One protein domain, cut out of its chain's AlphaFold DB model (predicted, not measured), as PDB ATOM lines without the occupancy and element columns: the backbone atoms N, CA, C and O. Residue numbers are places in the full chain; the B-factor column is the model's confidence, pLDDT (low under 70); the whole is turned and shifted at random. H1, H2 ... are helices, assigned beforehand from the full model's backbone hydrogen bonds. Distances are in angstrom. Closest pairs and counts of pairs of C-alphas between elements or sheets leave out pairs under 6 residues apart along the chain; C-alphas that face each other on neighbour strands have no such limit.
ATOM      1  N   GLN A  46     260.878  17.609 -39.676       96.19
ATOM      2  CA  GLN A  46     262.253  18.003 -39.370       96.19
ATOM      3  C   GLN A  46     262.979  16.920 -38.566       96.19
ATOM      4  O   GLN A  46     264.095  16.543 -38.914       96.19
ATOM      5  N   ARG A  47     262.327  16.359 -37.539       95.94
ATOM      6  CA  ARG A  47     262.889  15.245 -36.754       95.94
ATOM      7  C   ARG A  47     263.133  14.005 -37.608       95.94
ATOM      8  O   ARG A  47     264.159  13.343 -37.464       95.94
ATOM      9  N   ARG A  48     262.213  13.699 -38.526       97.38
ATOM     10  CA  ARG A  48     262.378  12.596 -39.476       97.38
ATOM     11  C   ARG A  48     263.569  12.824 -40.406       97.38
ATOM     12  O   ARG A  48     264.356  11.901 -40.589       97.38
ATOM     13  N   ASP A  49     263.710  14.021 -40.963       96.88
ATOM     14  CA  ASP A  49     264.804  14.360 -41.878       96.88
ATOM     15  C   ASP A  49     266.162  14.305 -41.146       96.88
ATOM     16  O   ASP A  49     267.104  13.677 -41.631       96.88
ATOM     17  N   PHE A  50     266.224  14.801 -39.905       97.38
ATOM     18  CA  PHE A  50     267.391  14.639 -39.032       97.38
ATOM     19  C   PHE A  50     267.726  13.163 -38.746       97.38
ATOM     20  O   PHE A  50     268.877  12.732 -38.860       97.38
ATOM     21  N   ALA A  51     266.714  12.340 -38.457       97.50
ATOM     22  CA  ALA A  51     266.901  10.905 -38.267       97.50
ATOM     23  C   ALA A  51     267.402  10.200 -39.544       97.50
ATOM     24  O   ALA A  51     268.150   9.223 -39.442       97.50
ATOM     25  N   ILE A  52     267.021  10.685 -40.733       97.62
ATOM     26  CA  ILE A  52     267.542  10.202 -42.018       97.62
ATOM     27  C   ILE A  52     269.032  10.534 -42.141       97.62
ATOM     28  O   ILE A  52     269.804   9.615 -42.415       97.62
ATOM     29  N   HIS A  53     269.459  11.773 -41.858       97.62
ATOM     30  CA  HIS A  53     270.884  12.148 -41.858       97.62
ATOM     31  C   HIS A  53     271.708  11.198 -40.983       97.62
ATOM     32  O   HIS A  53     272.691  10.614 -41.437       97.62
ATOM     33  N   ARG A  54     271.251  10.954 -39.749       97.69
ATOM     34  CA  ARG A  54     271.913  10.038 -38.812       97.69
ATOM     35  C   ARG A  54     272.019   8.611 -39.352       97.69
ATOM     36  O   ARG A  54     273.082   8.001 -39.260       97.69
ATOM     37  N   LYS A  55     270.935   8.069 -39.918       98.00
ATOM     38  CA  LYS A  55     270.935   6.719 -40.508       98.00
ATOM     39  C   LYS A  55     271.882   6.626 -41.704       98.00
ATOM     40  O   LYS A  55     272.607   5.640 -41.809       98.00
ATOM     41  N   ILE A  56     271.909   7.648 -42.562       97.50
ATOM     42  CA  ILE A  56     272.821   7.713 -43.708       97.50
ATOM     43  C   ILE A  56     274.273   7.698 -43.223       97.50
ATOM     44  O   ILE A  56     275.032   6.837 -43.662       97.50
ATOM     45  N   MET A  57     274.653   8.549 -42.264       97.56
ATOM     46  CA  MET A  57     276.033   8.588 -41.759       97.56
ATOM     47  C   MET A  57     276.469   7.268 -41.110       97.56
ATOM     48  O   MET A  57     277.576   6.786 -41.366       97.56
ATOM     49  N   LEU A  58     275.584   6.626 -40.343       97.38
ATOM     50  CA  LEU A  58     275.861   5.307 -39.773       97.38
ATOM     51  C   LEU A  58     276.036   4.244 -40.869       97.38
ATOM     52  O   LEU A  58     276.976   3.449 -40.821       97.38
ATOM     53  N   SER A  59     275.173   4.259 -41.891       97.31
ATOM     54  CA  SER A  59     275.272   3.333 -43.023       97.31
ATOM     55  C   SER A  59     276.560   3.536 -43.826       97.31
ATOM     56  O   SER A  59     277.212   2.555 -44.176       97.31
ATOM     57  N   MET A  60     276.989   4.786 -44.031       97.06
ATOM     58  CA  MET A  60     278.238   5.119 -44.721       97.06
ATOM     59  C   MET A  60     279.471   4.729 -43.909       97.06
ATOM     60  O   MET A  60     280.463   4.277 -44.484       97.06
ATOM     61  N   THR A  61     279.400   4.823 -42.578       96.62
ATOM     62  CA  THR A  61     280.445   4.309 -41.682       96.62
ATOM     63  C   THR A  61     280.614   2.800 -41.880       96.62
ATOM     64  O   THR A  61     281.716   2.331 -42.165       96.62
ATOM     65  N   LEU A  62     279.514   2.039 -41.805       97.25
ATOM     66  CA  LEU A  62     279.535   0.587 -41.996       97.25
ATOM     67  C   LEU A  62     280.004   0.207 -43.405       97.25
ATOM     68  O   LEU A  62     280.870  -0.654 -43.555       97.25
ATOM     69  N   PHE A  63     279.472   0.873 -44.432       96.38
ATOM     70  CA  PHE A  63     279.887   0.688 -45.819       96.38
ATOM     71  C   PHE A  63     281.399   0.875 -45.971       96.38
ATOM     72  O   PHE A  63     282.074  -0.007 -46.498       96.38
ATOM     73  N   SER A  64     281.949   1.968 -45.445       95.44
ATOM     74  CA  SER A  64     283.374   2.284 -45.571       95.44
ATOM     75  C   SER A  64     284.261   1.266 -44.857       95.44
ATOM     76  O   SER A  64     285.286   0.862 -45.404       95.44
ATOM     77  N   ILE A  65     283.844   0.778 -43.683       96.06
ATOM     78  CA  ILE A  65     284.539  -0.300 -42.961       96.06
ATOM     79  C   ILE A  65     284.539  -1.591 -43.788       96.06
ATOM     80  O   ILE A  65     285.592  -2.200 -43.988       96.06
ATOM     81  N   LEU A  66     283.380  -1.997 -44.314       95.94
ATOM     82  CA  LEU A  66     283.263  -3.205 -45.137       95.94
ATOM     83  C   LEU A  66     284.111  -3.101 -46.407       95.94
ATOM     84  O   LEU A  66     284.815  -4.047 -46.763       95.94
ATOM     85  N   ARG A  67     284.093  -1.943 -47.075       93.56
ATOM     86  CA  ARG A  67     284.926  -1.676 -48.252       93.56
ATOM     87  C   ARG A  67     286.406  -1.715 -47.912       93.56
ATOM     88  O   ARG A  67     287.163  -2.359 -48.635       93.56
ATOM     89  N   TYR A  68     286.814  -1.117 -46.797       93.50
ATOM     90  CA  TYR A  68     288.193  -1.183 -46.330       93.50
ATOM     91  C   TYR A  68     288.650  -2.634 -46.125       93.50
ATOM     92  O   TYR A  68     289.656  -3.032 -46.716       93.50
ATOM     93  N   ILE A  69     287.870  -3.457 -45.413       94.56
ATOM     94  CA  ILE A  69     288.165  -4.886 -45.202       94.56
ATOM     95  C   ILE A  69     288.267  -5.635 -46.540       94.56
ATOM     96  O   ILE A  69     289.229  -6.365 -46.778       94.56
ATOM     97  N   GLN A  70     287.317  -5.417 -47.457       92.56
ATOM     98  CA  GLN A  70     287.353  -6.024 -48.793       92.56
ATOM     99  C   GLN A  70     288.620  -5.642 -49.565       92.56
ATOM    100  O   GLN A  70     289.227  -6.496 -50.208       92.56
ATOM    101  N   THR A  71     289.026  -4.370 -49.518       89.25
ATOM    102  CA  THR A  71     290.244  -3.913 -50.201       89.25
ATOM    103  C   THR A  71     291.523  -4.427 -49.550       89.25
ATOM    104  O   THR A  71     292.463  -4.756 -50.268       89.25
ATOM    105  N   ALA A  72     291.551  -4.568 -48.222       90.06
ATOM    106  CA  ALA A  72     292.689  -5.126 -47.499       90.06
ATOM    107  C   ALA A  72     292.952  -6.593 -47.886       90.06
ATOM    108  O   ALA A  72     294.108  -6.994 -48.011       90.06
ATOM    109  N   ASN A  73     291.892  -7.358 -48.164       93.25
ATOM    110  CA  ASN A  73     291.981  -8.777 -48.521       93.25
ATOM    111  C   ASN A  73     292.323  -9.043 -50.001       93.25
ATOM    112  O   ASN A  73     292.678 -10.165 -50.348       93.25
ATOM    113  N   ARG A  74     292.216  -8.048 -50.894       87.81
ATOM    114  CA  ARG A  74     292.414  -8.225 -52.351       87.81
ATOM    115  C   ARG A  74     293.867  -8.092 -52.830       87.81
ATOM    116  O   ARG A  74     294.107  -8.206 -54.029       87.81
ATOM    117  N   GLY A  75     294.826  -7.873 -51.929       87.19
ATOM    118  CA  GLY A  75     296.255  -7.780 -52.252       87.19
ATOM    119  C   GLY A  75     296.872  -6.400 -51.975       87.19
ATOM    120  O   GLY A  75     296.323  -5.612 -51.193       87.19
ATOM    121  N   PRO A  76     298.052  -6.094 -52.554       84.00
ATOM    122  CA  PRO A  76     298.726  -4.820 -52.334       84.00
ATOM    123  C   PRO A  76     297.885  -3.684 -52.927       84.00
ATOM    124  O   PRO A  76     297.716  -3.568 -54.135       84.00
ATOM    125  N   PHE A  77     297.337  -2.851 -52.047       78.69
ATOM    126  CA  PHE A  77     296.549  -1.673 -52.398       78.69
ATOM    127  C   PHE A  77     297.379  -0.426 -52.061       78.69
ATOM    128  O   PHE A  77     298.052  -0.454 -51.022       78.69
ATOM    129  N   PRO A  78     297.368   0.642 -52.887       84.62
ATOM    130  CA  PRO A  78     298.186   1.828 -52.657       84.62
ATOM    131  C   PRO A  78     298.012   2.377 -51.240       84.62
ATOM    132  O   PRO A  78     296.889   2.535 -50.755       84.62
ATOM    133  N   LEU A  79     299.131   2.664 -50.569       83.12
ATOM    134  CA  LEU A  79     299.126   3.097 -49.171       83.12
ATOM    135  C   LEU A  79     298.291   4.367 -48.970       83.12
ATOM    136  O   LEU A  79     297.527   4.438 -48.011       83.12
ATOM    137  N   LEU A  80     298.389   5.326 -49.896       80.94
ATOM    138  CA  LEU A  80     297.630   6.575 -49.852       80.94
ATOM    139  C   LEU A  80     296.117   6.329 -49.786       80.94
ATOM    140  O   LEU A  80     295.429   6.915 -48.956       80.94
ATOM    141  N   LEU A  81     295.600   5.407 -50.600       83.38
ATOM    142  CA  LEU A  81     294.174   5.077 -50.614       83.38
ATOM    143  C   LEU A  81     293.748   4.325 -49.345       83.38
ATOM    144  O   LEU A  81     292.621   4.490 -48.884       83.38
ATOM    145  N   ARG A  82     294.641   3.527 -48.737       86.81
ATOM    146  CA  ARG A  82     294.384   2.914 -47.417       86.81
ATOM    147  C   ARG A  82     294.249   3.979 -46.337       86.81
ATOM    148  O   ARG A  82     293.309   3.926 -45.553       86.81
ATOM    149  N   ILE A  83     295.172   4.937 -46.323       86.25
ATOM    150  CA  ILE A  83     295.158   6.066 -45.391       86.25
ATOM    151  C   ILE A  83     293.876   6.874 -45.570       86.25
ATOM    152  O   ILE A  83     293.166   7.105 -44.595       86.25
ATOM    153  N   LEU A  84     293.539   7.228 -46.812       85.94
ATOM    154  CA  LEU A  84     292.336   7.989 -47.115       85.94
ATOM    155  C   LEU A  84     291.077   7.245 -46.644       85.94
ATOM    156  O   LEU A  84     290.265   7.835 -45.940       85.94
ATOM    157  N   ASN A  85     290.952   5.942 -46.923       90.00
ATOM    158  CA  ASN A  85     289.839   5.125 -46.422       90.00
ATOM    159  C   ASN A  85     289.716   5.174 -44.892       90.00
ATOM    160  O   ASN A  85     288.608   5.324 -44.381       90.00
ATOM    161  N   ILE A  86     290.827   5.070 -44.155       91.19
ATOM    162  CA  ILE A  86     290.807   5.148 -42.686       91.19
ATOM    163  C   ILE A  86     290.342   6.533 -42.226       91.19
ATOM    164  O   ILE A  86     289.499   6.620 -41.336       91.19
ATOM    165  N   VAL A  87     290.836   7.606 -42.849       90.19
ATOM    166  CA  VAL A  87     290.418   8.981 -42.531       90.19
ATOM    167  C   VAL A  87     288.919   9.170 -42.765       90.19
ATOM    168  O   VAL A  87     288.242   9.728 -41.904       90.19
ATOM    169  N   TRP A  88     288.371   8.645 -43.865       93.12
ATOM    170  CA  TRP A  88     286.928   8.681 -44.124       93.12
ATOM    171  C   TRP A  88     286.123   7.865 -43.112       93.12
ATOM    172  O   TRP A  88     285.106   8.351 -42.627       93.12
ATOM    173  N   ILE A  89     286.581   6.666 -42.734       95.31
ATOM    174  CA  ILE A  89     285.927   5.856 -41.691       95.31
ATOM    175  C   ILE A  89     285.877   6.621 -40.370       95.31
ATOM    176  O   ILE A  89     284.812   6.720 -39.763       95.31
ATOM    177  N   VAL A  90     287.012   7.182 -39.938       92.94
ATOM    178  CA  VAL A  90     287.087   7.991 -38.713       92.94
ATOM    179  C   VAL A  90     286.160   9.193 -38.816       92.94
ATOM    180  O   VAL A  90     285.440   9.505 -37.869       92.94
ATOM    181  N   GLY A  91     286.131   9.839 -39.977       93.38
ATOM    182  CA  GLY A  91     285.288  10.995 -40.186       93.38
ATOM    183  C   GLY A  91     283.782  10.665 -40.142       93.38
ATOM    184  O   GLY A  91     282.992  11.356 -39.492       93.38
ATOM    185  N   TYR A  92     283.359   9.569 -40.774       96.19
ATOM    186  CA  TYR A  92     281.975   9.097 -40.703       96.19
ATOM    187  C   TYR A  92     281.578   8.668 -39.290       96.19
ATOM    188  O   TYR A  92     280.479   8.998 -38.833       96.19
ATOM    189  N   LEU A  93     282.493   8.020 -38.569       95.75
ATOM    190  CA  LEU A  93     282.290   7.643 -37.177       95.75
ATOM    191  C   LEU A  93     282.111   8.878 -36.284       95.75
ATOM    192  O   LEU A  93     281.121   8.957 -35.560       95.75
ATOM    193  N   LEU A  94     283.007   9.866 -36.380       95.25
ATOM    194  CA  LEU A  94     282.906  11.115 -35.619       95.25
ATOM    195  C   LEU A  94     281.602  11.854 -35.932       95.25
ATOM    196  O   LEU A  94     280.900  12.272 -35.018       95.25
ATOM    197  N   THR A  95     281.218  11.954 -37.208       96.44
ATOM    198  CA  THR A  95     279.935  12.573 -37.581       96.44
ATOM    199  C   THR A  95     278.753  11.831 -36.966       96.44
ATOM    200  O   THR A  95     277.830  12.457 -36.451       96.44
ATOM    201  N   SER A  96     278.784  10.496 -36.977       97.50
ATOM    202  CA  SER A  96     277.737   9.671 -36.372       97.50
ATOM    203  C   SER A  96     277.645   9.894 -34.859       97.50
ATOM    204  O   SER A  96     276.536  10.005 -34.337       97.50
ATOM    205  N   ILE A  97     278.785  10.036 -34.168       96.06
ATOM    206  CA  ILE A  97     278.850  10.393 -32.741       96.06
ATOM    207  C   ILE A  97     278.246  11.783 -32.508       96.06
ATOM    208  O   ILE A  97     277.380  11.923 -31.648       96.06
ATOM    209  N   CYS A  98     278.620  12.790 -33.303       96.75
ATOM    210  CA  CYS A  98     278.071  14.145 -33.195       96.75
ATOM    211  C   CYS A  98     276.549  14.174 -33.403       96.75
ATOM    212  O   CYS A  98     275.829  14.784 -32.618       96.75
ATOM    213  N   LEU A  99     276.036  13.496 -34.435       97.19
ATOM    214  CA  LEU A  99     274.594  13.411 -34.694       97.19
ATOM    215  C   LEU A  99     273.859  12.649 -33.586       97.19
ATOM    216  O   LEU A  99     272.737  13.004 -33.233       97.19
ATOM    217  N   HIS A 100     274.479  11.610 -33.021       97.25
ATOM    218  CA  HIS A 100     273.922  10.893 -31.879       97.25
ATOM    219  C   HIS A 100     273.881  11.767 -30.617       97.25
ATOM    220  O   HIS A 100     272.873  11.769 -29.913       97.25
ATOM    221  N   GLN A 101     274.932  12.548 -30.362       96.56
ATOM    222  CA  GLN A 101     274.982  13.511 -29.265       96.56
ATOM    223  C   GLN A 101     273.895  14.579 -29.410       96.56
ATOM    224  O   GLN A 101     273.164  14.820 -28.456       96.56
ATOM    225  N   LEU A 102     273.730  15.147 -30.607       96.75
ATOM    226  CA  LEU A 102     272.676  16.126 -30.898       96.75
ATOM    227  C   LEU A 102     271.264  15.580 -30.647       96.75
ATOM    228  O   LEU A 102     270.399  16.331 -30.210       96.75
ATOM    229  N   ASP A 103     271.036  14.289 -30.898       96.62
ATOM    230  CA  ASP A 103     269.749  13.633 -30.637       96.62
ATOM    231  C   ASP A 103     269.516  13.356 -29.144       96.62
ATOM    232  O   ASP A 103     268.423  13.566 -28.630       96.62
ATOM    233  N   ARG A 104     270.539  12.863 -28.432       96.94
ATOM    234  CA  ARG A 104     270.411  12.442 -27.025       96.94
ATOM    235  C   ARG A 104     270.470  13.597 -26.034       96.94
ATOM    236  O   ARG A 104     269.900  13.472 -24.956       96.94
ATOM    237  N   LYS A 105     271.177  14.671 -26.384       96.88
ATOM    238  CA  LYS A 105     271.420  15.860 -25.555       96.88
ATOM    239  C   LYS A 105     270.792  17.114 -26.167       96.88
ATOM    240  O   LYS A 105     271.345  18.206 -26.087       96.88
ATOM    241  N   LEU A 171     284.269  25.868 -48.880       87.12
ATOM    242  CA  LEU A 171     285.227  25.466 -49.907       87.12
ATOM    243  C   LEU A 171     285.458  23.948 -49.930       87.12
ATOM    244  O   LEU A 171     285.556  23.353 -51.003       87.12
ATOM    245  N   ASN A 172     285.509  23.304 -48.763       84.56
ATOM    246  CA  ASN A 172     285.826  21.881 -48.653       84.56
ATOM    247  C   ASN A 172     284.877  20.966 -49.458       84.56
ATOM    248  O   ASN A 172     285.389  20.122 -50.193       84.56
ATOM    249  N   PRO A 173     283.534  21.109 -49.412       87.62
ATOM    250  CA  PRO A 173     282.638  20.307 -50.247       87.62
ATOM    251  C   PRO A 173     282.947  20.409 -51.747       87.62
ATOM    252  O   PRO A 173     282.878  19.410 -52.461       87.62
ATOM    253  N   VAL A 174     283.330  21.597 -52.225       84.69
ATOM    254  CA  VAL A 174     283.678  21.837 -53.635       84.69
ATOM    255  C   VAL A 174     285.006  21.167 -53.993       84.69
ATOM    256  O   VAL A 174     285.119  20.533 -55.038       84.69
ATOM    257  N   LEU A 175     286.002  21.236 -53.111       84.06
ATOM    258  CA  LEU A 175     287.275  20.534 -53.302       84.06
ATOM    259  C   LEU A 175     287.119  19.007 -53.251       84.06
ATOM    260  O   LEU A 175     287.849  18.285 -53.928       84.06
ATOM    261  N   HIS A 176     286.165  18.497 -52.474       83.94
ATOM    262  CA  HIS A 176     285.823  17.074 -52.480       83.94
ATOM    263  C   HIS A 176     285.104  16.655 -53.767       83.94
ATOM    264  O   HIS A 176     285.340  15.554 -54.266       83.94
ATOM    265  N   LEU A 177     284.286  17.539 -54.342       85.19
ATOM    266  CA  LEU A 177     283.610  17.313 -55.617       85.19
ATOM    267  C   LEU A 177     284.600  17.062 -56.763       85.19
ATOM    268  O   LEU A 177     284.391  16.156 -57.569       85.19
ATOM    269  N   SER A 178     285.699  17.820 -56.816       83.81
ATOM    270  CA  SER A 178     286.721  17.626 -57.851       83.81
ATOM    271  C   SER A 178     287.446  16.285 -57.702       83.81
ATOM    272  O   SER A 178     287.736  15.624 -58.697       83.81
ATOM    273  N   LEU A 179     287.688  15.836 -56.464       83.12
ATOM    274  CA  LEU A 179     288.290  14.524 -56.192       83.12
ATOM    275  C   LEU A 179     287.376  13.369 -56.627       83.12
ATOM    276  O   LEU A 179     287.859  12.362 -57.152       83.12
ATOM    277  N   LEU A 180     286.065  13.521 -56.433       84.69
ATOM    278  CA  LEU A 180     285.057  12.548 -56.858       84.69
ATOM    279  C   LEU A 180     284.992  12.402 -58.375       84.69
ATOM    280  O   LEU A 180     284.895  11.282 -58.869       84.69
ATOM    281  N   ASP A 181     285.053  13.508 -59.119       86.44
ATOM    282  CA  ASP A 181     285.034  13.440 -60.581       86.44
ATOM    283  C   ASP A 181     286.305  12.785 -61.141       86.44
ATOM    284  O   ASP A 181     286.224  11.947 -62.050       86.44
ATOM    285  N   ALA A 182     287.459  13.096 -60.541       85.19
ATOM    286  CA  ALA A 182     288.742  12.510 -60.910       85.19
ATOM    287  C   ALA A 182     288.828  11.009 -60.573       85.19
ATOM    288  O   ALA A 182     289.418  10.236 -61.325       85.19
ATOM    289  N   SER A 183     288.232  10.573 -59.455       86.56
ATOM    290  CA  SER A 183     288.402   9.209 -58.929       86.56
ATOM    291  C   SER A 183     287.107   8.568 -58.391       86.56
ATOM    292  O   SER A 183     287.066   8.091 -57.252       86.56
ATOM    293  N   PRO A 184     286.041   8.446 -59.208       88.62
ATOM    294  CA  PRO A 184     284.722   7.997 -58.742       88.62
ATOM    295  C   PRO A 184     284.710   6.541 -58.258       88.62
ATOM    296  O   PRO A 184     283.785   6.114 -57.572       88.62
ATOM    297  N   CYS A 185     285.726   5.758 -58.620       88.75
ATOM    298  CA  CYS A 185     285.846   4.362 -58.230       88.75
ATOM    299  C   CYS A 185     286.584   4.167 -56.884       88.75
ATOM    300  O   CYS A 185     286.666   3.034 -56.405       88.75
ATOM    301  N   SER A 186     287.123   5.229 -56.260       89.00
ATOM    302  CA  SER A 186     287.914   5.104 -55.025       89.00
ATOM    303  C   SER A 186     287.102   4.431 -53.906       89.00
ATOM    304  O   SER A 186     285.941   4.792 -53.723       89.00
ATOM    305  N   PRO A 187     287.652   3.465 -53.138       87.81
ATOM    306  CA  PRO A 187     286.854   2.601 -52.259       87.81
ATOM    307  C   PRO A 187     286.058   3.307 -51.159       87.81
ATOM    308  O   PRO A 187     285.077   2.739 -50.682       87.81
ATOM    309  N   ASN A 188     286.479   4.509 -50.758       88.81
ATOM    310  CA  ASN A 188     285.778   5.373 -49.808       88.81
ATOM    311  C   ASN A 188     284.491   5.988 -50.380       88.81
ATOM    312  O   ASN A 188     283.675   6.482 -49.609       88.81
ATOM    313  N   PHE A 189     284.303   5.952 -51.701       92.69
ATOM    314  CA  PHE A 189     283.118   6.463 -52.378       92.69
ATOM    315  C   PHE A 189     282.164   5.332 -52.772       92.69
ATOM    316  O   PHE A 189     282.572   4.222 -53.142       92.69
ATOM    317  N   LEU A 190     280.871   5.635 -52.769       93.75
ATOM    318  CA  LEU A 190     279.791   4.766 -53.218       93.75
ATOM    319  C   LEU A 190     279.949   4.390 -54.697       93.75
ATOM    320  O   LEU A 190     279.637   3.266 -55.093       93.75
ATOM    321  N   GLY A 191     280.525   5.290 -55.501       91.56
ATOM    322  CA  GLY A 191     280.857   5.024 -56.901       91.56
ATOM    323  C   GLY A 191     281.772   3.805 -57.090       91.56
ATOM    324  O   GLY A 191     281.687   3.135 -58.119       91.56
ATOM    325  N   SER A 192     282.553   3.409 -56.076       92.38
ATOM    326  CA  SER A 192     283.403   2.206 -56.116       92.38
ATOM    327  C   SER A 192     282.651   0.878 -56.228       92.38
ATOM    328  O   SER A 192     283.267  -0.163 -56.474       92.38
ATOM    329  N   VAL A 193     281.334   0.888 -56.011       93.44
ATOM    330  CA  VAL A 193     280.464  -0.275 -56.227       93.44
ATOM    331  C   VAL A 193     280.111  -0.420 -57.708       93.44
ATOM    332  O   VAL A 193     279.973  -1.537 -58.198       93.44
ATOM    333  N   PHE A 194     279.995   0.700 -58.423       93.06
ATOM    334  CA  PHE A 194     279.459   0.753 -59.783       93.06
ATOM    335  C   PHE A 194     280.546   0.907 -60.848       93.06
ATOM    336  O   PHE A 194     280.370   0.455 -61.979       93.06
ATOM    337  N   PHE A 195     281.680   1.516 -60.498       90.38
ATOM    338  CA  PHE A 195     282.780   1.774 -61.418       90.38
ATOM    339  C   PHE A 195     283.977   0.865 -61.124       90.38
ATOM    340  O   PHE A 195     284.387   0.684 -59.977       90.38
ATOM    341  N   SER A 196     284.564   0.293 -62.177       85.81
ATOM    342  CA  SER A 196     285.757  -0.549 -62.063       85.81
ATOM    343  C   SER A 196     287.019   0.312 -61.978       85.81
ATOM    344  O   SER A 196     287.280   1.089 -62.888       85.81
ATOM    345  N   CYS A 197     287.845   0.136 -60.940       76.12
ATOM    346  CA  CYS A 197     289.159   0.792 -60.828       76.12
ATOM    347  C   CYS A 197     290.276   0.087 -61.620       76.12
ATOM    348  O   CYS A 197     291.420   0.025 -61.162       76.12
ATOM    349  N   LYS A 198     289.978  -0.519 -62.775       72.25
ATOM    350  CA  LYS A 198     291.021  -1.143 -63.605       72.25
ATOM    351  C   LYS A 198     291.811  -0.050 -64.336       72.25
ATOM    352  O   LYS A 198     291.533   0.252 -65.486       72.25
ATOM    353  N   GLY A 199     292.791   0.516 -63.628       58.56
ATOM    354  CA  GLY A 199     293.641   1.618 -64.079       58.56
ATOM    355  C   GLY A 199     293.041   2.972 -63.710       58.56
ATOM    356  O   GLY A 199     291.890   3.243 -64.020       58.56
ATOM    357  N   PHE A 200     293.827   3.843 -63.073       58.72
ATOM    358  CA  PHE A 200     293.487   5.256 -62.823       58.72
ATOM    359  C   PHE A 200     293.423   6.100 -64.110       58.72
ATOM    360  O   PHE A 200     293.405   7.324 -64.060       58.72
ATOM    361  N   ILE A 215     276.228  13.872 -56.609       95.31
ATOM    362  CA  ILE A 215     275.204  14.548 -55.797       95.31
ATOM    363  C   ILE A 215     275.104  13.912 -54.406       95.31
ATOM    364  O   ILE A 215     275.044  14.622 -53.401       95.31
ATOM    365  N   PHE A 216     275.091  12.580 -54.339       95.88
ATOM    366  CA  PHE A 216     274.969  11.852 -53.079       95.88
ATOM    367  C   PHE A 216     276.183  12.057 -52.163       95.88
ATOM    368  O   PHE A 216     276.029  12.342 -50.978       95.88
ATOM    369  N   GLU A 217     277.387  11.966 -52.717       94.12
ATOM    370  CA  GLU A 217     278.629  12.171 -51.973       94.12
ATOM    371  C   GLU A 217     278.785  13.630 -51.540       94.12
ATOM    372  O   GLU A 217     279.139  13.898 -50.395       94.12
ATOM    373  N   TYR A 218     278.430  14.586 -52.408       94.06
ATOM    374  CA  TYR A 218     278.383  15.999 -52.036       94.06
ATOM    375  C   TYR A 218     277.458  16.223 -50.838       94.06
ATOM    376  O   TYR A 218     277.830  16.900 -49.882       94.06
ATOM    377  N   TYR A 219     276.276  15.607 -50.846       96.25
ATOM    378  CA  TYR A 219     275.350  15.669 -49.722       96.25
ATOM    379  C   TYR A 219     275.941  15.075 -48.433       96.25
ATOM    380  O   TYR A 219     275.838  15.700 -47.378       96.25
ATOM    381  N   ILE A 220     276.597  13.912 -48.495       96.19
ATOM    382  CA  ILE A 220     277.247  13.304 -47.321       96.19
ATOM    383  C   ILE A 220     278.334  14.223 -46.762       96.19
ATOM    384  O   ILE A 220     278.391  14.451 -45.553       96.19
ATOM    385  N   VAL A 221     279.174  14.779 -47.636       93.88
ATOM    386  CA  VAL A 221     280.241  15.714 -47.261       93.88
ATOM    387  C   VAL A 221     279.669  16.993 -46.653       93.88
ATOM    388  O   VAL A 221     280.213  17.507 -45.677       93.88
ATOM    389  N   MET A 222     278.542  17.485 -47.165       95.19
ATOM    390  CA  MET A 222     277.825  18.608 -46.565       95.19
ATOM    391  C   MET A 222     277.353  18.272 -45.147       95.19
ATOM    392  O   MET A 222     277.677  19.012 -44.223       95.19
ATOM    393  N   VAL A 223     276.661  17.145 -44.934       96.25
ATOM    394  CA  VAL A 223     276.221  16.723 -43.587       96.25
ATOM    395  C   VAL A 223     277.420  16.632 -42.638       96.25
ATOM    396  O   VAL A 223     277.402  17.216 -41.558       96.25
ATOM    397  N   PHE A 224     278.490  15.972 -43.074       92.31
ATOM    398  CA  PHE A 224     279.743  15.829 -42.339       92.31
ATOM    399  C   PHE A 224     280.317  17.171 -41.874       92.31
ATOM    400  O   PHE A 224     280.496  17.401 -40.678       92.31
ATOM    401  N   ILE A 225     280.590  18.070 -42.820       92.12
ATOM    402  CA  ILE A 225     281.329  19.309 -42.561       92.12
ATOM    403  C   ILE A 225     280.502  20.249 -41.690       92.12
ATOM    404  O   ILE A 225     281.020  20.849 -40.749       92.12
ATOM    405  N   TYR A 226     279.206  20.346 -41.968       95.50
ATOM    406  CA  TYR A 226     278.322  21.262 -41.266       95.50
ATOM    407  C   TYR A 226     278.022  20.786 -39.841       95.50
ATOM    408  O   TYR A 226     278.012  21.599 -38.914       95.50
ATOM    409  N   THR A 227     277.843  19.478 -39.623       95.94
ATOM    410  CA  THR A 227     277.696  18.925 -38.270       95.94
ATOM    411  C   THR A 227     278.956  19.156 -37.436       95.94
ATOM    412  O   THR A 227     278.853  19.533 -36.267       95.94
ATOM    413  N   TRP A 228     280.145  18.961 -38.013       94.38
ATOM    414  CA  TRP A 228     281.407  19.198 -37.308       94.38
ATOM    415  C   TRP A 228     281.586  20.662 -36.962       94.38
ATOM    416  O   TRP A 228     281.880  20.991 -35.814       94.38
ATOM    417  N   PHE A 229     281.353  21.536 -37.939       93.81
ATOM    418  CA  PHE A 229     281.481  22.967 -37.743       93.81
ATOM    419  C   PHE A 229     280.514  23.475 -36.669       93.81
ATOM    420  O   PHE A 229     280.918  24.266 -35.826       93.81
ATOM    421  N   PHE A 230     279.272  22.982 -36.623       95.69
ATOM    422  CA  PHE A 230     278.318  23.343 -35.570       95.69
ATOM    423  C   PHE A 230     278.802  22.953 -34.165       95.69
ATOM    424  O   PHE A 230     278.780  23.784 -33.258       95.69
ATOM    425  N   ASN A 231     279.281  21.718 -33.984       95.19
ATOM    426  CA  ASN A 231     279.813  21.268 -32.692       95.19
ATOM    427  C   ASN A 231     281.060  22.070 -32.296       95.19
ATOM    428  O   ASN A 231     281.161  22.541 -31.163       95.19
ATOM    429  N   TRP A 232     281.975  22.282 -33.245       93.56
ATOM    430  CA  TRP A 232     283.165  23.100 -33.034       93.56
ATOM    431  C   TRP A 232     282.807  24.538 -32.658       93.56
ATOM    432  O   TRP A 232     283.383  25.070 -31.717       93.56
ATOM    433  N   LEU A 233     281.827  25.143 -33.329       93.50
ATOM    434  CA  LEU A 233     281.375  26.504 -33.063       93.50
ATOM    435  C   LEU A 233     280.841  26.653 -31.635       93.50
ATOM    436  O   LEU A 233     281.237  27.587 -30.944       93.50
ATOM    437  N   ILE A 234     279.985  25.736 -31.170       94.69
ATOM    438  CA  ILE A 234     279.456  25.790 -29.797       94.69
ATOM    439  C   ILE A 234     280.584  25.640 -28.776       94.69
ATOM    440  O   ILE A 234     280.672  26.437 -27.845       94.69
ATOM    441  N   VAL A 235     281.467  24.653 -28.961       92.56
ATOM    442  CA  VAL A 235     282.612  24.438 -28.064       92.56
ATOM    443  C   VAL A 235     283.533  25.658 -28.058       92.56
ATOM    444  O   VAL A 235     283.939  26.115 -26.995       92.56
ATOM    445  N   PHE A 236     283.841  26.221 -29.226       91.25
ATOM    446  CA  PHE A 236     284.714  27.382 -29.364       91.25
ATOM    447  C   PHE A 236     284.138  28.614 -28.662       91.25
ATOM    448  O   PHE A 236     284.844  29.278 -27.901       91.25
ATOM    449  N   LEU A 237     282.851  28.902 -28.881       90.94
ATOM    450  CA  LEU A 237     282.146  30.000 -28.217       90.94
ATOM    451  C   LEU A 237     282.068  29.778 -26.699       90.94
ATOM    452  O   LEU A 237     282.350  30.705 -25.943       90.94
ATOM    453  N   GLY A 238     281.758  28.559 -26.250       91.12
ATOM    454  CA  GLY A 238     281.713  28.202 -24.828       91.12
ATOM    455  C   GLY A 238     283.062  28.354 -24.129       91.12
ATOM    456  O   GLY A 238     283.157  29.011 -23.093       91.12
ATOM    457  N   MET A 239     284.130  27.828 -24.730       89.56
ATOM    458  CA  MET A 239     285.489  27.953 -24.197       89.56
ATOM    459  C   MET A 239     285.953  29.404 -24.156       89.56
ATOM    460  O   MET A 239     286.596  29.827 -23.199       89.56
ATOM    461  N   SER A 240     285.615  30.182 -25.178       86.56
ATOM    462  CA  SER A 240     286.026  31.575 -25.239       86.56
ATOM    463  C   SER A 240     285.285  32.446 -24.225       86.56
ATOM    464  O   SER A 240     285.902  33.294 -23.581       86.56
ATOM    465  N   TRP A 241     283.996  32.175 -24.008       86.50
ATOM    466  CA  TRP A 241     283.225  32.772 -22.920       86.50
ATOM    467  C   TRP A 241     283.866  32.486 -21.552       86.50
ATOM    468  O   TRP A 241     284.073  33.405 -20.756       86.50
ATOM    469  N   LEU A 242     284.259  31.231 -21.307       86.62
ATOM    470  CA  LEU A 242     284.934  30.831 -20.068       86.62
ATOM    471  C   LEU A 242     286.278  31.534 -19.880       86.62
ATOM    472  O   LEU A 242     286.548  32.065 -18.803       86.62
ATOM    473  N   LEU A 243     287.111  31.568 -20.922       84.75
ATOM    474  CA  LEU A 243     288.415  32.232 -20.877       84.75
ATOM    475  C   LEU A 243     288.278  33.717 -20.543       84.75
ATOM    476  O   LEU A 243     289.028  34.226 -19.712       84.75
ATOM    477  N   MET A 244     287.297  34.394 -21.135       79.75
ATOM    478  CA  MET A 244     287.020  35.790 -20.818       79.75
ATOM    479  C   MET A 244     286.600  35.990 -19.367       79.75
ATOM    480  O   MET A 244     287.107  36.892 -18.703       79.75
ATOM    481  N   LYS A 245     285.697  35.151 -18.855       82.06
ATOM    482  CA  LYS A 245     285.258  35.247 -17.460       82.06
ATOM    483  C   LYS A 245     286.408  35.012 -16.481       82.06
ATOM    484  O   LYS A 245     286.535  35.767 -15.523       82.06
ATOM    485  N   LEU A 246     287.288  34.053 -16.765       80.31
ATOM    486  CA  LEU A 246     288.493  33.796 -15.965       80.31
ATOM    487  C   LEU A 246     289.519  34.939 -16.018       80.31
ATOM    488  O   LEU A 246     290.277  35.137 -15.071       80.31
ATOM    489  N   GLN A 247     289.581  35.680 -17.125       79.19
ATOM    490  CA  GLN A 247     290.430  36.868 -17.228       79.19
ATOM    491  C   GLN A 247     289.823  38.070 -16.494       79.19
ATOM    492  O   GLN A 247     290.564  38.832 -15.880       79.19
ATOM    493  N   GLY A 248     288.493  38.215 -16.520       70.62
ATOM    494  CA  GLY A 248     287.772  39.275 -15.811       70.62
ATOM    495  C   GLY A 248     287.932  39.194 -14.292       70.62
ATOM    496  O   GLY A 248     288.218  40.205 -13.658       70.62
ATOM    497  N   THR A 249     287.866  37.992 -13.714       60.53
ATOM    498  CA  THR A 249     288.014  37.790 -12.260       60.53
ATOM    499  C   THR A 249     289.421  38.072 -11.732       60.53
ATOM    500  O   THR A 249     289.589  38.343 -10.550       60.53
ATOM    501  N   ARG A 250     290.452  38.071 -12.588       60.53
ATOM    502  CA  ARG A 250     291.812  38.495 -12.202       60.53
ATOM    503  C   ARG A 250     291.985  40.020 -12.145       60.53
ATOM    504  O   ARG A 250     293.053  40.471 -11.741       60.53
ATOM    505  N   LEU A 325     290.511  11.162 -31.965       82.69
ATOM    506  CA  LEU A 325     290.298  10.954 -33.396       82.69
ATOM    507  C   LEU A 325     291.132  11.919 -34.242       82.69
ATOM    508  O   LEU A 325     291.717  11.503 -35.238       82.69
ATOM    509  N   LEU A 326     291.249  13.182 -33.830       80.75
ATOM    510  CA  LEU A 326     292.101  14.168 -34.486       80.75
ATOM    511  C   LEU A 326     293.569  13.749 -34.407       80.75
ATOM    512  O   LEU A 326     294.250  13.743 -35.427       80.75
ATOM    513  N   PHE A 327     294.049  13.350 -33.227       80.69
ATOM    514  CA  PHE A 327     295.415  12.867 -33.054       80.69
ATOM    515  C   PHE A 327     295.679  11.625 -33.909       80.69
ATOM    516  O   PHE A 327     296.710  11.556 -34.576       80.69
ATOM    517  N   MET A 328     294.737  10.680 -33.959       83.44
ATOM    518  CA  MET A 328     294.811   9.510 -34.832       83.44
ATOM    519  C   MET A 328     294.904   9.920 -36.309       83.44
ATOM    520  O   MET A 328     295.808   9.465 -37.006       83.44
ATOM    521  N   VAL A 329     294.016  10.796 -36.788       79.69
ATOM    522  CA  VAL A 329     294.003  11.266 -38.182       79.69
ATOM    523  C   VAL A 329     295.300  11.993 -38.517       79.69
ATOM    524  O   VAL A 329     295.968  11.621 -39.477       79.69
ATOM    525  N   VAL A 330     295.710  12.971 -37.710       78.50
ATOM    526  CA  VAL A 330     296.953  13.725 -37.917       78.50
ATOM    527  C   VAL A 330     298.165  12.795 -37.889       78.50
ATOM    528  O   VAL A 330     299.027  12.921 -38.749       78.50
ATOM    529  N   SER A 331     298.215  11.816 -36.981       77.19
ATOM    530  CA  SER A 331     299.315  10.843 -36.913       77.19
ATOM    531  C   SER A 331     299.379   9.955 -38.153       77.19
ATOM    532  O   SER A 331     300.459   9.730 -38.696       77.19
ATOM    533  N   ILE A 332     298.233   9.474 -38.641       76.94
ATOM    534  CA  ILE A 332     298.154   8.653 -39.856       76.94
ATOM    535  C   ILE A 332     298.562   9.474 -41.083       76.94
ATOM    536  O   ILE A 332     299.335   8.997 -41.914       76.94
ATOM    537  N   LEU A 333     298.058  10.703 -41.198       77.44
ATOM    538  CA  LEU A 333     298.366  11.599 -42.307       77.44
ATOM    539  C   LEU A 333     299.839  12.017 -42.287       77.44
ATOM    540  O   LEU A 333     300.490  11.958 -43.325       77.44
ATOM    541  N   ALA A 334     300.392  12.343 -41.117       76.50
ATOM    542  CA  ALA A 334     301.809  12.647 -40.941       76.50
ATOM    543  C   ALA A 334     302.692  11.438 -41.277       76.50
ATOM    544  O   ALA A 334     303.673  11.581 -42.001       76.50
ATOM    545  N   PHE A 335     302.333  10.233 -40.825       79.00
ATOM    546  CA  PHE A 335     303.053   9.009 -41.184       79.00
ATOM    547  C   PHE A 335     303.008   8.738 -42.694       79.00
ATOM    548  O   PHE A 335     304.031   8.409 -43.298       79.00
ATOM    549  N   GLY A 336     301.838   8.916 -43.315       73.06
ATOM    550  CA  GLY A 336     301.666   8.836 -44.764       73.06
ATOM    551  C   GLY A 336     302.553   9.827 -45.502       73.06
ATOM    552  O   GLY A 336     303.315   9.433 -46.379       73.06
ATOM    553  N   ALA A 337     302.505  11.090 -45.084       74.31
ATOM    554  CA  ALA A 337     303.300  12.170 -45.640       74.31
ATOM    555  C   ALA A 337     304.806  11.899 -45.508       74.31
ATOM    556  O   ALA A 337     305.526  12.018 -46.491       74.31
ATOM    557  N   LEU A 338     305.287  11.461 -44.339       78.19
ATOM    558  CA  LEU A 338     306.696  11.113 -44.114       78.19
ATOM    559  C   LEU A 338     307.157   9.928 -44.970       78.19
ATOM    560  O   LEU A 338     308.290   9.900 -45.451       78.19
ATOM    561  N   ARG A 339     306.294   8.930 -45.172       78.50
ATOM    562  CA  ARG A 339     306.617   7.781 -46.022       78.50
ATOM    563  C   ARG A 339     306.640   8.155 -47.501       78.50
ATOM    564  O   ARG A 339     307.524   7.685 -48.225       78.50
ATOM    565  N   GLU A 340     305.715   9.006 -47.927       73.56
ATOM    566  CA  GLU A 340     305.664   9.514 -49.295       73.56
ATOM    567  C   GLU A 340     306.808  10.491 -49.573       73.56
ATOM    568  O   GLU A 340     307.401  10.425 -50.641       73.56
ATOM    569  N   TRP A 341     307.221  11.299 -48.588       76.38
ATOM    570  CA  TRP A 341     308.390  12.186 -48.673       76.38
ATOM    571  C   TRP A 341     309.631  11.461 -49.179       76.38
ATOM    572  O   TRP A 341     310.385  11.984 -49.994       76.38
ATOM    573  N   ARG A 342     309.834  10.230 -48.696       75.88
ATOM    574  CA  ARG A 342     310.983   9.405 -49.067       75.88
ATOM    575  C   ARG A 342     310.983   9.036 -50.554       75.88
ATOM    576  O   ARG A 342     312.049   8.781 -51.100       75.88
ATOM    577  N   HIS A 343     309.811   8.989 -51.184       78.31
ATOM    578  CA  HIS A 343     309.637   8.636 -52.593       78.31
ATOM    579  C   HIS A 343     309.512   9.885 -53.474       78.31
ATOM    580  O   HIS A 343     310.065   9.922 -54.569       78.31
ATOM    581  N   ASN A 344     308.822  10.919 -52.989       73.31
ATOM    582  CA  ASN A 344     308.631  12.189 -53.671       73.31
ATOM    583  C   ASN A 344     308.511  13.341 -52.648       73.31
ATOM    584  O   ASN A 344     307.410  13.626 -52.166       73.31
ATOM    585  N   PRO A 345     309.604  14.056 -52.323       70.06
ATOM    586  CA  PRO A 345     309.561  15.150 -51.352       70.06
ATOM    587  C   PRO A 345     308.649  16.309 -51.800       70.06
ATOM    588  O   PRO A 345     308.104  17.040 -50.978       70.06
ATOM    589  N   GLY A 346     308.358  16.433 -53.100       58.88
ATOM    590  CA  GLY A 346     307.392  17.412 -53.611       58.88
ATOM    591  C   GLY A 346     305.933  17.146 -53.209       58.88
ATOM    592  O   GLY A 346     305.076  17.998 -53.440       58.88
ATOM    593  N   ALA A 347     305.613  15.989 -52.619       55.66
ATOM    594  CA  ALA A 347     304.250  15.635 -52.217       55.66
ATOM    595  C   ALA A 347     303.769  16.339 -50.926       55.66
ATOM    596  O   ALA A 347     302.567  16.418 -50.686       55.66
ATOM    597  N   LEU A 348     304.674  16.885 -50.099       47.25
ATOM    598  CA  LEU A 348     304.361  17.376 -48.738       47.25
ATOM    599  C   LEU A 348     303.998  18.856 -48.638       47.25
ATOM    600  O   LEU A 348     303.352  19.259 -47.676       47.25
ATOM    601  N   VAL A 349     304.340  19.662 -49.646       51.50
ATOM    602  CA  VAL A 349     303.945  21.085 -49.710       51.50
ATOM    603  C   VAL A 349     302.420  21.232 -49.882       51.50
ATOM    604  O   VAL A 349     301.866  22.324 -49.794       51.50
ATOM    605  N   MET A 350     301.707  20.125 -50.105       49.91
ATOM    606  CA  MET A 350     300.381  20.128 -50.708       49.91
ATOM    607  C   MET A 350     299.231  19.769 -49.773       49.91
ATOM    608  O   MET A 350     298.141  19.506 -50.252       49.91
ATOM    609  N   PHE A 351     299.395  19.762 -48.455       42.88
ATOM    610  CA  PHE A 351     298.325  19.275 -47.574       42.88
ATOM    611  C   PHE A 351     297.027  20.129 -47.515       42.88
ATOM    612  O   PHE A 351     295.984  19.579 -47.173       42.88
ATOM    613  N   PRO A 352     297.010  21.412 -47.941       48.44
ATOM    614  CA  PRO A 352     295.775  22.122 -48.324       48.44
ATOM    615  C   PRO A 352     295.475  22.087 -49.840       48.44
ATOM    616  O   PRO A 352     294.406  22.497 -50.278       48.44
ATOM    617  N   VAL A 353     296.429  21.626 -50.649       44.06
ATOM    618  CA  VAL A 353     296.494  21.721 -52.122       44.06
ATOM    619  C   VAL A 353     296.366  20.332 -52.782       44.06
ATOM    620  O   VAL A 353     296.464  20.208 -53.999       44.06
ATOM    621  N   CYS A 354     296.094  19.265 -52.019       44.12
ATOM    622  CA  CYS A 354     295.996  17.890 -52.524       44.12
ATOM    623  C   CYS A 354     294.983  17.767 -53.672       44.12
ATOM    624  O   CYS A 354     295.224  17.014 -54.610       44.12
ATOM    625  N   SER A 355     293.913  18.566 -53.662       45.09
ATOM    626  CA  SER A 355     292.955  18.641 -54.771       45.09
ATOM    627  C   SER A 355     293.579  19.134 -56.081       45.09
ATOM    628  O   SER A 355     293.212  18.636 -57.138       45.09
ATOM    629  N   ILE A 356     294.537  20.064 -56.031       45.06
ATOM    630  CA  ILE A 356     295.203  20.626 -57.217       45.06
ATOM    631  C   ILE A 356     296.202  19.624 -57.802       45.06
ATOM    632  O   ILE A 356     296.267  19.474 -59.015       45.06
ATOM    633  N   ARG A 357     296.933  18.863 -56.981       45.44
ATOM    634  CA  ARG A 357     297.821  17.812 -57.510       45.44
ATOM    635  C   ARG A 357     297.067  16.599 -58.025       45.44
ATOM    636  O   ARG A 357     297.433  16.097 -59.072       45.44
ATOM    637  N   CYS A 358     296.007  16.161 -57.342       48.00
ATOM    638  CA  CYS A 358     295.135  15.131 -57.903       48.00
ATOM    639  C   CYS A 358     294.511  15.586 -59.230       48.00
ATOM    640  O   CYS A 358     294.256  14.739 -60.071       48.00
ATOM    641  N   LEU A 359     294.306  16.894 -59.439       46.25
ATOM    642  CA  LEU A 359     293.922  17.447 -60.740       46.25
ATOM    643  C   LEU A 359     295.063  17.322 -61.771       46.25
ATOM    644  O   LEU A 359     294.819  16.839 -62.869       46.25
ATOM    645  N   PHE A 360     296.296  17.700 -61.404       50.06
ATOM    646  CA  PHE A 360     297.479  17.658 -62.281       50.06
ATOM    647  C   PHE A 360     297.993  16.248 -62.601       50.06
ATOM    648  O   PHE A 360     298.528  16.038 -63.676       50.06
ATOM    649  N   GLU A 361     297.880  15.292 -61.680       42.78
ATOM    650  CA  GLU A 361     298.256  13.887 -61.905       42.78
ATOM    651  C   GLU A 361     297.116  13.077 -62.543       42.78
ATOM    652  O   GLU A 361     297.325  11.937 -62.957       42.78
ATOM    653  N   ALA A 362     295.904  13.642 -62.592       43.31
ATOM    654  CA  ALA A 362     294.795  13.104 -63.375       43.31
ATOM    655  C   ALA A 362     294.760  13.645 -64.815       43.31
ATOM    656  O   ALA A 362     293.899  13.210 -65.585       43.31
ATOM    657  N   GLU A 363     295.623  14.604 -65.167       39.25
ATOM    658  CA  GLU A 363     296.020  14.935 -66.546       39.25
ATOM    659  C   GLU A 363     297.201  14.059 -66.968       39.25
ATOM    660  O   GLU A 363     297.159  13.584 -68.126       39.25
TER     661      GLU A 363
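Overview. This is residues 46 to 105, 171 to 200, 215 to 250 and 325 to 363 of the 363 residues of an uncharacterized protein of Folsomia candida (UniProt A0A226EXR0). Three helices make a row side by side, H1, H2 and H6 with H2 in the middle, and the long helix H5 crosses H2 on one face of the row, its residues 232 to 248 sticking out as an arm. H3 packs on the first part of H5, H8 packs on H3, and H7 folds back on the end of H6. The printed part has 165 residues, eight named helices, H1 to H8 in order, and no named strand; it is all helix. It is only just compact, close to loose, with a radius of gyration of the C-alphas of 18.4 A and spans of 61 by 42 by 28 A.

Along the chain. Find C-alpha 46 at (262.253, 18.003, -39.370); from there H1 runs 41.0 A to residue 73. H2, residues 79 to 104, covers 37.4 A. Next come H3, residues 171 to 182, and H4, residues 190 to 193. H5 runs 48.7 A from residue 215 to C-alpha 248 at (287.772, 39.275, -15.811). Then find H6, residues 325 to 341, 23.7 A; H7, residues 345 to 350; and H8, residues 354 to 360.

Arrangement. H1 and H2 form a helical hairpin, at a shallow tilt of 26 degrees; their closest C-alphas, Thr 61 and Tyr 92, are 5.1 A apart. H6 touches H2 opposite ways at 12 degrees, a shallow tilt, closest at the C-alphas of Val 87 and Val 329, 6.1 A. Look at residues 224 to 231 of H5, which touch H2 at a steep tilt of 64 degrees, closest at the C-alphas of Thr 95 and Phe 224, 5.8 A. H3 touches H5, closest at the C-alphas of Pro 173 and Val 221, 6.0 A, and touches H8, closest at those of Leu 175 and Ser 355, 6.2 A. H4 is near H1. H6 and H7 form a helical hairpin, closest at the C-alphas of Ala 337 and Leu 348, 6.2 A. Every O i to N i+4 pair is within hydrogen-bond range in H1, H2, H5, H6 and H8; H3 has 7 of 8, H7 has 0 of 2 and 0 of 3 O i to N i+3 pairs, and H4 is too short for an O i to N i+4 pair.

Size, cuts and confidence. The C-alphas of Lys 198 and Arg 250, the two farthest apart, are 64.9 A apart. Three cuts leave gaps between C-alphas: 29.6 A from 105 to 171, 21.7 A from 200 to 215 and 34.8 A from 250 to 325. Of the links printed whole, none is long. The pLDDT is under 70 at residues 199 to 200, 249 to 250 and 346 to 363.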